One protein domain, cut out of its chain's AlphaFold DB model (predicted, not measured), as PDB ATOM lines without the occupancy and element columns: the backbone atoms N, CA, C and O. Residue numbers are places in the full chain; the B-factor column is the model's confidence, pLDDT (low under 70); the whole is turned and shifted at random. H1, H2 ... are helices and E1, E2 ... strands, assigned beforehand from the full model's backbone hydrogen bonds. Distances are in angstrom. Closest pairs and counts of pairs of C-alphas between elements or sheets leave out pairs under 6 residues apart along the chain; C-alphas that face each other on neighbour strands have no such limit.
ATOM      1  N   PRO A   3     161.661 145.247 139.692       96.69
ATOM      2  CA  PRO A   3     160.690 145.462 138.627       96.69
ATOM      3  C   PRO A   3     160.125 144.132 138.112       96.69
ATOM      4  O   PRO A   3     160.877 143.199 137.842       96.69
ATOM      5  N   PHE A   4     158.818 144.094 137.884       97.69
ATOM      6  CA  PHE A   4     158.141 143.101 137.060       97.69
ATOM      7  C   PHE A   4     157.809 143.760 135.725       97.69
ATOM      8  O   PHE A   4     157.054 144.732 135.671       97.69
ATOM      9  N   CYS A   5     158.436 143.276 134.656       95.31
ATOM     10  CA  CYS A   5     158.280 143.871 133.337       95.31
ATOM     11  C   CYS A   5     157.228 143.116 132.524       95.31
ATOM     12  O   CYS A   5     157.342 141.904 132.348       95.31
ATOM     13  N   GLU A   6     156.241 143.837 132.002       94.38
ATOM     14  CA  GLU A   6     155.354 143.312 130.963       94.38
ATOM     15  C   GLU A   6     156.142 143.247 129.650       94.38
ATOM     16  O   GLU A   6     156.608 144.274 129.172       94.38
ATOM     17  N   ILE A   7     156.388 142.034 129.146       89.56
ATOM     18  CA  ILE A   7     157.079 141.804 127.862       89.56
ATOM     19  C   ILE A   7     156.061 141.451 126.778       89.56
ATOM     20  O   ILE A   7     156.120 141.971 125.670       89.56
ATOM     21  N   GLU A   8     155.151 140.537 127.119       86.56
ATOM     22  CA  GLU A   8     154.047 140.111 126.275       86.56
ATOM     23  C   GLU A   8     152.788 139.976 127.136       86.56
ATOM     24  O   GLU A   8     152.799 139.309 128.179       86.56
ATOM     25  N   GLY A   9     151.684 140.555 126.666       90.19
ATOM     26  CA  GLY A   9     150.365 140.404 127.268       90.19
ATOM     27  C   GLY A   9     149.918 141.613 128.098       90.19
ATOM     28  O   GLY A   9     150.400 142.729 127.927       90.19
ATOM     29  N   PRO A  10     148.902 141.445 128.957       96.25
ATOM     30  CA  PRO A  10     148.349 142.562 129.708       96.25
ATOM     31  C   PRO A  10     149.236 142.949 130.899       96.25
ATOM     32  O   PRO A  10     149.599 142.106 131.721       96.25
ATOM     33  N   MET A  11     149.454 144.258 131.075       97.00
ATOM     34  CA  MET A  11     150.154 144.845 132.233       97.00
ATOM     35  C   MET A  11     149.615 144.355 133.586       97.00
ATOM     36  O   MET A  11     150.365 144.225 134.551       97.00
ATOM     37  N   ALA A  12     148.323 144.018 133.652       97.75
ATOM     38  CA  ALA A  12     147.677 143.487 134.849       97.75
ATOM     39  C   ALA A  12     148.392 142.253 135.436       97.75
ATOM     40  O   ALA A  12     148.467 142.135 136.656       97.75
ATOM     41  N   ILE A  13     148.977 141.385 134.600       97.88
ATOM     42  CA  ILE A  13     149.729 140.209 135.072       97.88
ATOM     43  C   ILE A  13     151.009 140.645 135.796       97.88
ATOM     44  O   ILE A  13     151.327 140.129 136.867       97.88
ATOM     45  N   ALA A  14     151.735 141.625 135.246       97.94
ATOM     46  CA  ALA A  14     152.933 142.166 135.885       97.94
ATOM     47  C   ALA A  14     152.591 142.877 137.206       97.94
ATOM     48  O   ALA A  14     153.320 142.726 138.187       97.94
ATOM     49  N   VAL A  15     151.468 143.604 137.254       98.56
ATOM     50  CA  VAL A  15     150.957 144.259 138.473       98.56
ATOM     51  C   VAL A  15     150.622 143.234 139.554       98.56
ATOM     52  O   VAL A  15     151.023 143.406 140.707       98.56
ATOM     53  N   GLU A  16     149.910 142.166 139.196       98.31
ATOM     54  CA  GLU A  16     149.553 141.091 140.122       98.31
ATOM     55  C   GLU A  16     150.805 140.408 140.681       98.31
ATOM     56  O   GLU A  16     150.947 140.297 141.899       98.31
ATOM     57  N   ALA A  17     151.759 140.048 139.817       98.31
ATOM     58  CA  ALA A  17     153.023 139.440 140.226       98.31
ATOM     59  C   ALA A  17     153.854 140.367 141.132       98.31
ATOM     60  O   ALA A  17     154.362 139.929 142.167       98.31
ATOM     61  N   ALA A  18     153.940 141.659 140.795       98.62
ATOM     62  CA  ALA A  18     154.620 142.662 141.609       98.62
ATOM     63  C   ALA A  18     153.997 142.784 143.003       98.62
ATOM     64  O   ALA A  18     154.712 142.768 144.007       98.62
ATOM     65  N   ARG A  19     152.667 142.871 143.089       98.50
ATOM     66  CA  ARG A  19     151.963 142.973 144.374       98.50
ATOM     67  C   ARG A  19     152.087 141.696 145.192       98.50
ATOM     68  O   ARG A  19     152.390 141.784 146.379       98.50
ATOM     69  N   ALA A  20     151.929 140.529 144.569       98.69
ATOM     70  CA  ALA A  20     152.111 139.241 145.229       98.69
ATOM     71  C   ALA A  20     153.520 139.113 145.832       98.69
ATOM     72  O   ALA A  20     153.657 138.799 147.015       98.69
ATOM     73  N   PHE A  21     154.561 139.448 145.061       98.69
ATOM     74  CA  PHE A  21     155.936 139.487 145.560       98.69
ATOM     75  C   PHE A  21     156.111 140.495 146.698       98.69
ATOM     76  O   PHE A  21     156.756 140.182 147.694       98.69
ATOM     77  N   GLY A  22     155.546 141.698 146.572       98.44
ATOM     78  CA  GLY A  22     155.666 142.735 147.593       98.44
ATOM     79  C   GLY A  22     155.038 142.334 148.927       98.44
ATOM     80  O   GLY A  22     155.683 142.461 149.964       98.44
ATOM     81  N   TYR A  23     153.821 141.787 148.917       98.56
ATOM     82  CA  TYR A  23     153.183 141.304 150.145       98.56
ATOM     83  C   TYR A  23     153.940 140.128 150.766       98.56
ATOM     84  O   TYR A  23     154.142 140.113 151.979       98.56
ATOM     85  N   TRP A  24     154.417 139.189 149.945       98.56
ATOM     86  CA  TRP A  24     155.266 138.093 150.409       98.56
ATOM     87  C   TRP A  24     156.565 138.606 151.044       98.56
ATOM     88  O   TRP A  24     156.886 138.227 152.165       98.56
ATOM     89  N   ALA A  25     157.285 139.513 150.381       97.88
ATOM     90  CA  ALA A  25     158.535 140.068 150.895       97.88
ATOM     91  C   ALA A  25     158.316 140.843 152.202       97.88
ATOM     92  O   ALA A  25     159.131 140.750 153.117       97.88
ATOM     93  N   GLY A  26     157.208 141.580 152.308       97.81
ATOM     94  CA  GLY A  26     156.851 142.289 153.533       97.81
ATOM     95  C   GLY A  26     156.575 141.354 154.710       97.81
ATOM     96  O   GLY A  26     157.013 141.645 155.820       97.81
ATOM     97  N   ALA A  27     155.890 140.234 154.468       97.56
ATOM     98  CA  ALA A  27     155.536 139.268 155.506       97.56
ATOM     99  C   ALA A  27     156.704 138.344 155.894       97.56
ATOM    100  O   ALA A  27     156.987 138.172 157.075       97.56
ATOM    101  N   GLU A  28     157.391 137.763 154.912       97.44
ATOM    102  CA  GLU A  28     158.380 136.700 155.140       97.44
ATOM    103  C   GLU A  28     159.786 137.232 155.425       97.44
ATOM    104  O   GLU A  28     160.586 136.562 156.077       97.44
ATOM    105  N   LEU A  29     160.118 138.428 154.927       95.94
ATOM    106  CA  LEU A  29     161.457 139.012 155.071       95.94
ATOM    107  C   LEU A  29     161.496 140.193 156.045       95.94
ATOM    108  O   LEU A  29     162.573 140.757 156.247       95.94
ATOM    109  N   ASP A  30     160.354 140.567 156.633       95.69
ATOM    110  CA  ASP A  30     160.224 141.727 157.524       95.69
ATOM    111  C   ASP A  30     160.776 143.013 156.867       95.69
ATOM    112  O   ASP A  30     161.589 143.759 157.425       95.69
ATOM    113  N   LEU A  31     160.385 143.225 155.602       97.25
ATOM    114  CA  LEU A  31     160.854 144.330 154.769       97.25
ATOM    115  C   LEU A  31     159.763 145.377 154.546       97.25
ATOM    116  O   LEU A  31     158.678 145.037 154.082       97.25
ATOM    117  N   PRO A  32     160.058 146.669 154.753       98.25
ATOM    118  CA  PRO A  32     159.210 147.742 154.260       98.25
ATOM    119  C   PRO A  32     159.161 147.705 152.735       98.25
ATOM    120  O   PRO A  32     160.201 147.808 152.067       98.25
ATOM    121  N   VAL A  33     157.960 147.578 152.185       98.50
ATOM    122  CA  VAL A  33     157.732 147.504 150.745       98.50
ATOM    123  C   VAL A  33     157.008 148.744 150.266       98.50
ATOM    124  O   VAL A  33     155.997 149.143 150.833       98.50
ATOM    125  N   PHE A  34     157.505 149.319 149.179       98.56
ATOM    126  CA  PHE A  34     156.857 150.414 148.481       98.56
ATOM    127  C   PHE A  34     156.553 150.029 147.038       98.56
ATOM    128  O   PHE A  34     157.458 149.631 146.298       98.56
ATOM    129  N   PHE A  35     155.306 150.196 146.615       98.56
ATOM    130  CA  PHE A  35     154.904 150.006 145.232       98.56
ATOM    131  C   PHE A  35     155.154 151.266 144.396       98.56
ATOM    132  O   PHE A  35     154.941 152.384 144.873       98.56
ATOM    133  N   TYR A  36     155.615 151.088 143.156       98.12
ATOM    134  CA  TYR A  36     155.836 152.171 142.187       98.12
ATOM    135  C   TYR A  36     155.354 151.794 140.777       98.12
ATOM    136  O   TYR A  36     155.103 150.617 140.494       98.12
ATOM    137  N   ASP A  37     155.274 152.802 139.902       97.00
ATOM    138  CA  ASP A  37     154.714 152.714 138.547       97.00
ATOM    139  C   ASP A  37     153.345 151.997 138.592       97.00
ATOM    140  O   ASP A  37     152.546 152.280 139.480       97.00
ATOM    141  N   GLU A  38     153.064 151.040 137.708       97.69
ATOM    142  CA  GLU A  38     151.740 150.405 137.587       97.69
ATOM    143  C   GLU A  38     151.321 149.601 138.834       97.69
ATOM    144  O   GLU A  38     150.143 149.299 139.027       97.69
ATOM    145  N   ALA A  39     152.265 149.252 139.716       98.12
ATOM    146  CA  ALA A  39     151.933 148.583 140.973       98.12
ATOM    147  C   ALA A  39     151.373 149.554 142.030       98.12
ATOM    148  O   ALA A  39     150.630 149.121 142.920       98.12
ATOM    149  N   ASP A  40     151.705 150.845 141.934       97.94
ATOM    150  CA  ASP A  40     151.216 151.909 142.812       97.94
ATOM    151  C   ASP A  40     149.825 152.372 142.350       97.94
ATOM    152  O   ASP A  40     149.675 152.760 141.192       97.94
ATOM    153  N   PRO A  41     148.797 152.380 143.219       93.69
ATOM    154  CA  PRO A  41     147.485 152.932 142.872       93.69
ATOM    155  C   PRO A  41     147.523 154.381 142.362       93.69
ATOM    156  O   PRO A  41     146.674 154.760 141.563       93.69
ATOM    157  N   GLU A  42     148.498 155.181 142.806       95.56
ATOM    158  CA  GLU A  42     148.714 156.559 142.335       95.56
ATOM    159  C   GLU A  42     149.704 156.648 141.158       95.56
ATOM    160  O   GLU A  42     150.048 157.745 140.723       95.56
ATOM    161  N   GLN A  43     150.207 155.509 140.668       95.25
ATOM    162  CA  GLN A  43     151.169 155.398 139.565       95.25
ATOM    163  C   GLN A  43     152.411 156.288 139.719       95.25
ATOM    164  O   GLN A  43     152.974 156.806 138.750       95.25
ATOM    165  N   ARG A  44     152.872 156.492 140.959       95.31
ATOM    166  CA  ARG A  44     154.052 157.325 141.205       95.31
ATOM    167  C   ARG A  44     155.296 156.616 140.700       95.31
ATOM    168  O   ARG A  44     155.542 155.444 140.981       95.31
ATOM    169  N   SER A  45     156.138 157.380 140.019       94.69
ATOM    170  CA  SER A  45     157.404 156.870 139.509       94.69
ATOM    171  C   SER A  45     158.400 156.535 140.620       94.69
ATOM    172  O   SER A  45     158.380 157.118 141.707       94.69
ATOM    173  N   LEU A  46     159.354 155.649 140.322       94.88
ATOM    174  CA  LEU A  46     160.417 155.291 141.265       94.88
ATOM    175  C   LEU A  46     161.199 156.504 141.833       94.88
ATOM    176  O   LEU A  46     161.472 156.495 143.034       94.88
ATOM    177  N   PRO A  47     161.576 157.543 141.053       93.69
ATOM    178  CA  PRO A  47     162.206 158.740 141.615       93.69
ATOM    179  C   PRO A  47     161.322 159.484 142.622       93.69
ATOM    180  O   PRO A  47     161.823 159.889 143.669       93.69
ATOM    181  N   VAL A  48     160.022 159.626 142.335       95.12
ATOM    182  CA  VAL A  48     159.058 160.260 143.253       95.12
ATOM    183  C   VAL A  48     158.945 159.442 144.534       95.12
ATOM    184  O   VAL A  48     159.088 159.990 145.624       95.12
ATOM    185  N   LEU A  49     158.791 158.122 144.405       96.06
ATOM    186  CA  LEU A  49     158.764 157.217 145.547       96.06
ATOM    187  C   LEU A  49     160.026 157.364 146.413       96.06
ATOM    188  O   LEU A  49     159.923 157.524 147.625       96.06
ATOM    189  N   ARG A  50     161.218 157.342 145.805       95.19
ATOM    190  CA  ARG A  50     162.494 157.452 146.534       95.19
ATOM    191  C   ARG A  50     162.626 158.756 147.319       95.19
ATOM    192  O   ARG A  50     163.274 158.750 148.358       95.19
ATOM    193  N   ALA A  51     162.030 159.847 146.844       95.81
ATOM    194  CA  ALA A  51     162.048 161.129 147.544       95.81
ATOM    195  C   ALA A  51     161.078 161.178 148.743       95.81
ATOM    196  O   ALA A  51     161.304 161.931 149.689       95.81
ATOM    197  N   GLN A  52     159.999 160.393 148.700       95.69
ATOM    198  CA  GLN A  52     158.909 160.418 149.685       95.69
ATOM    199  C   GLN A  52     158.985 159.291 150.726       95.69
ATOM    200  O   GLN A  52     158.366 159.388 151.787       95.69
ATOM    201  N   ALA A  53     159.705 158.206 150.426       96.31
ATOM    202  CA  ALA A  53     159.789 157.030 151.284       96.31
ATOM    203  C   ALA A  53     160.267 157.400 152.698       96.31
ATOM    204  O   ALA A  53     161.312 158.030 152.862       96.31
ATOM    205  N   PHE A  54     159.493 156.997 153.709       96.12
ATOM    206  CA  PHE A  54     159.720 157.259 155.139       96.12
ATOM    207  C   PHE A  54     159.679 158.729 155.581       96.12
ATOM    208  O   PHE A  54     159.761 158.993 156.778       96.12
ATOM    209  N   SER A  55     159.539 159.684 154.662       94.88
ATOM    210  CA  SER A  55     159.425 161.108 154.983       94.88
ATOM    211  C   SER A  55     157.968 161.561 154.939       94.88
ATOM    212  O   SER A  55     157.415 162.000 155.943       94.88
ATOM    213  N   SER A  56     157.329 161.409 153.783       95.38
ATOM    214  CA  SER A  56     155.935 161.792 153.537       95.38
ATOM    215  C   SER A  56     155.055 160.624 153.099       95.38
ATOM    216  O   SER A  56     153.842 160.784 152.991       95.38
ATOM    217  N   ARG A  57     155.645 159.442 152.877       94.69
ATOM    218  CA  ARG A  57     154.944 158.217 152.486       94.69
ATOM    219  C   ARG A  57     155.371 157.043 153.369       94.69
ATOM    220  O   ARG A  57     156.564 156.755 153.493       94.69
ATOM    221  N   ALA A  58     154.388 156.351 153.938       97.00
ATOM    222  CA  ALA A  58     154.589 155.082 154.631       97.00
ATOM    223  C   ALA A  58     154.713 153.913 153.628       97.00
ATOM    224  O   ALA A  58     154.183 154.017 152.520       97.00
ATOM    225  N   PRO A  59     155.406 152.821 153.991       97.81
ATOM    226  CA  PRO A  59     155.398 151.575 153.225       97.81
ATOM    227  C   PRO A  59     153.976 151.069 152.953       97.81
ATOM    228  O   PRO A  59     153.088 151.204 153.793       97.81
ATOM    229  N   ASP A  60     153.769 150.464 151.786       97.88
ATOM    230  CA  ASP A  60     152.491 149.867 151.387       97.88
ATOM    231  C   ASP A  60     152.306 148.452 151.970       97.88
ATOM    232  O   ASP A  60     151.180 147.977 152.113       97.88
ATOM    233  N   ALA A  61     153.405 147.768 152.313       97.81
ATOM    234  CA  ALA A  61     153.397 146.490 153.023       97.81
ATOM    235  C   ALA A  61     154.628 146.338 153.934       97.81
ATOM    236  O   ALA A  61     155.648 147.002 153.740       97.81
ATOM    237  N   GLY A  62     154.531 145.432 154.910       97.38
ATOM    238  CA  GLY A  62     155.588 145.189 155.894       97.38
ATOM    239  C   GLY A  62     155.709 146.294 156.958       97.38
ATOM    240  O   GLY A  62     154.778 147.080 157.152       97.38
ATOM    241  N   PRO A  63     156.834 146.344 157.694       96.88
ATOM    242  CA  PRO A  63     157.051 147.313 158.768       96.88
ATOM    243  C   PRO A  63     157.145 148.763 158.283       96.88
ATOM    244  O   PRO A  63     157.645 149.040 157.200       96.88
ATOM    245  N   ASN A  64     156.777 149.715 159.147       96.50
ATOM    246  CA  ASN A  64     156.834 151.158 158.858       96.50
ATOM    247  C   ASN A  64     158.220 151.803 159.048       96.50
ATOM    248  O   ASN A  64     158.351 153.022 158.940       96.50
ATOM    249  N   GLN A  65     159.254 151.019 159.358       94.50
ATOM    250  CA  GLN A  65     160.611 151.515 159.592       94.50
ATOM    251  C   GLN A  65     161.618 150.729 158.754       94.50
ATOM    252  O   GLN A  65     161.446 149.519 158.624       94.50
ATOM    253  N   PRO A  66     162.676 151.372 158.220       94.12
ATOM    254  CA  PRO A  66     163.722 150.679 157.479       94.12
ATOM    255  C   PRO A  66     164.291 149.508 158.282       94.12
ATOM    256  O   PRO A  66     164.675 149.670 159.442       94.12
ATOM    257  N   ASN A  67     164.403 148.342 157.649       94.25
ATOM    258  CA  ASN A  67     165.115 147.221 158.236       94.25
ATOM    259  C   ASN A  67     166.602 147.614 158.403       94.25
ATOM    260  O   ASN A  67     167.222 148.018 157.417       94.25
ATOM    261  N   PRO A  68     167.225 147.482 159.592       93.62
ATOM    262  CA  PRO A  68     168.592 147.963 159.822       93.62
ATOM    263  C   PRO A  68     169.659 147.337 158.917       93.62
ATOM    264  O   PRO A  68     170.695 147.947 158.668       93.62
ATOM    265  N   ARG A  69     169.426 146.107 158.439       94.75
ATOM    266  CA  ARG A  69     170.371 145.371 157.593       94.75
ATOM    267  C   ARG A  69     170.014 145.452 156.114       94.75
ATOM    268  O   ARG A  69     170.908 145.520 155.278       94.75
ATOM    269  N   LEU A  70     168.726 145.373 155.796       94.06
ATOM    270  CA  LEU A  70     168.243 145.214 154.422       94.06
ATOM    271  C   LEU A  70     167.645 146.504 153.839       94.06
ATOM    272  O   LEU A  70     167.434 146.596 152.631       94.06
ATOM    273  N   GLY A  71     167.385 147.505 154.680       95.38
ATOM    274  CA  GLY A  71     166.746 148.755 154.296       95.38
ATOM    275  C   GLY A  71     165.271 148.561 153.952       95.38
ATOM    276  O   GLY A  71     164.471 148.156 154.792       95.38
ATOM    277  N   ALA A  72     164.910 148.895 152.717       97.31
ATOM    278  CA  ALA A  72     163.552 148.827 152.192       97.31
ATOM    279  C   ALA A  72     163.577 148.392 150.726       97.31
ATOM    280  O   ALA A  72     164.578 148.585 150.024       97.31
ATOM    281  N   VAL A  73     162.464 147.853 150.235       97.94
ATOM    282  CA  VAL A  73     162.341 147.411 148.845       97.94
ATOM    283  C   VAL A  73     161.270 148.209 148.110       97.94
ATOM    284  O   VAL A  73     160.138 148.343 148.553       97.94
ATOM    285  N   ALA A  74     161.641 148.742 146.947       98.31
ATOM    286  CA  ALA A  74     160.692 149.279 145.980       98.31
ATOM    287  C   ALA A  74     160.353 148.188 144.958       98.31
ATOM    288  O   ALA A  74     161.275 147.666 144.320       98.31
ATOM    289  N   VAL A  75     159.077 147.859 144.798       98.62
ATOM    290  CA  VAL A  75     158.568 146.826 143.886       98.62
ATOM    291  C   VAL A  75     157.622 147.484 142.892       98.62
ATOM    292  O   VAL A  75     156.806 148.309 143.279       98.62
ATOM    293  N   GLY A  76     157.726 147.175 141.607       98.19
ATOM    294  CA  GLY A  76     156.907 147.866 140.612       98.19
ATOM    295  C   GLY A  76     156.598 147.006 139.414       98.19
ATOM    296  O   GLY A  76     157.285 146.017 139.167       98.19
ATOM    297  N   ALA A  77     155.580 147.418 138.675       98.25
ATOM    298  CA  ALA A  77     155.208 146.840 137.396       98.25
ATOM    299  C   ALA A  77     155.328 147.917 136.320       98.25
ATOM    300  O   ALA A  77     154.953 149.066 136.556       98.25
ATOM    301  N   ARG A  78     155.928 147.583 135.178       96.06
ATOM    302  CA  ARG A  78     156.180 148.547 134.099       96.06
ATOM    303  C   ARG A  78     156.484 147.854 132.781       96.06
ATOM    304  O   ARG A  78     156.795 146.667 132.755       96.06
ATOM    305  N   ARG A  79     156.478 148.613 131.690       94.81
ATOM    306  CA  ARG A  79     157.091 148.176 130.430       94.81
ATOM    307  C   ARG A  79     158.626 148.174 130.542       94.81
ATOM    308  O   ARG A  79     159.180 148.813 131.456       94.81
TER     309      ARG A  79
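What this domain is: This is residues 3 to 79 of the 197 residues of a protein of freshwater metagenome (UniProt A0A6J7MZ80). A small sheet of three parallel strands is the middle layer of this domain, with a long helix, H1, over one face and a short helix, H2, over the opposite face beneath the edge strand E2. H1 runs along the strands, while H2 is slanted, and a long stretch with no named element, residues 53 to 72, loops round the end of the sheet where E2 and E3 begin. The printed part has 77 residues with two named helices and three named strands, in the order E1, H1, E2, H2, E3; the sheet's order is E1, E3, E2. The class is mixed, helices and strands, with 39 residues in named elements. The whole is compact, with a radius of gyration of the C-alphas of 12.0 A and spans of 38 by 26 by 17 A.

Where its parts are: E1 is residues 3 to 5, 6.0 A from first to last C-alpha, beginning with C-alpha 3 at (160.690, 145.462, 138.627). H1 is residues 11 to 28, 25.7 A long, from C-alpha 11 at (150.154, 144.845, 132.233). E2 is residues 33 to 37, 13.6 A long. H2 is residues 46 to 52, 10.0 A long. E3 is residues 73 to 78, 16.0 A long, and ends with C-alpha 78 at (156.180, 148.547, 134.099).

How they stand to each other: E3 is the inner strand, and E1 and E2 are the edge strands. E1 and E3 are parallel at 15 degrees, with N 4 and O 76 within hydrogen-bond range at 2.8 A. E3 and E2 are parallel at 25 degrees, with N 75 and O 34 within range at 2.8 A and N 34 and O 73 at 2.9 A. E1, H1 and E2 form a split strand-helix-strand unit, two strands running the same way with E3 between them, and its crossover is right-handed. H1 is on the sheet at a height of 7.9 A, over E1 and E3, and runs along the strands at 5 degrees to E3 on the local plane. The closest C-alphas of H1 and E3 are those of Val 15 and Ala 77, 5.1 A apart. E2, H2 and E3 form a strand-helix-strand unit, two parallel neighbour strands with a helix between, and its crossover is right-handed too. H2 is on the sheet on the opposite face from H1, at a height of 8.2 A, over E2, and runs slantwise to the strands at 47 degrees to E2 on the local plane. The closest C-alphas of H2 and E2 are those of Leu 46 and Tyr 36, 5.6 A apart. H1 and H2 are apart. In H1 and H2 every O i to N i+4 pair is within hydrogen-bond range.

The domain as a whole: The two C-alphas farthest apart are those of Gly 9 and Pro 68, 38.1 A. The printed part has no cut. The link from H2 to E3 is long, with 20 residues; those from E1 to H1 and from H1 to E2 are tight, and that from E2 to H2 is short. The mean pLDDT of the printed part is 96.4, and no printed residue is under 70.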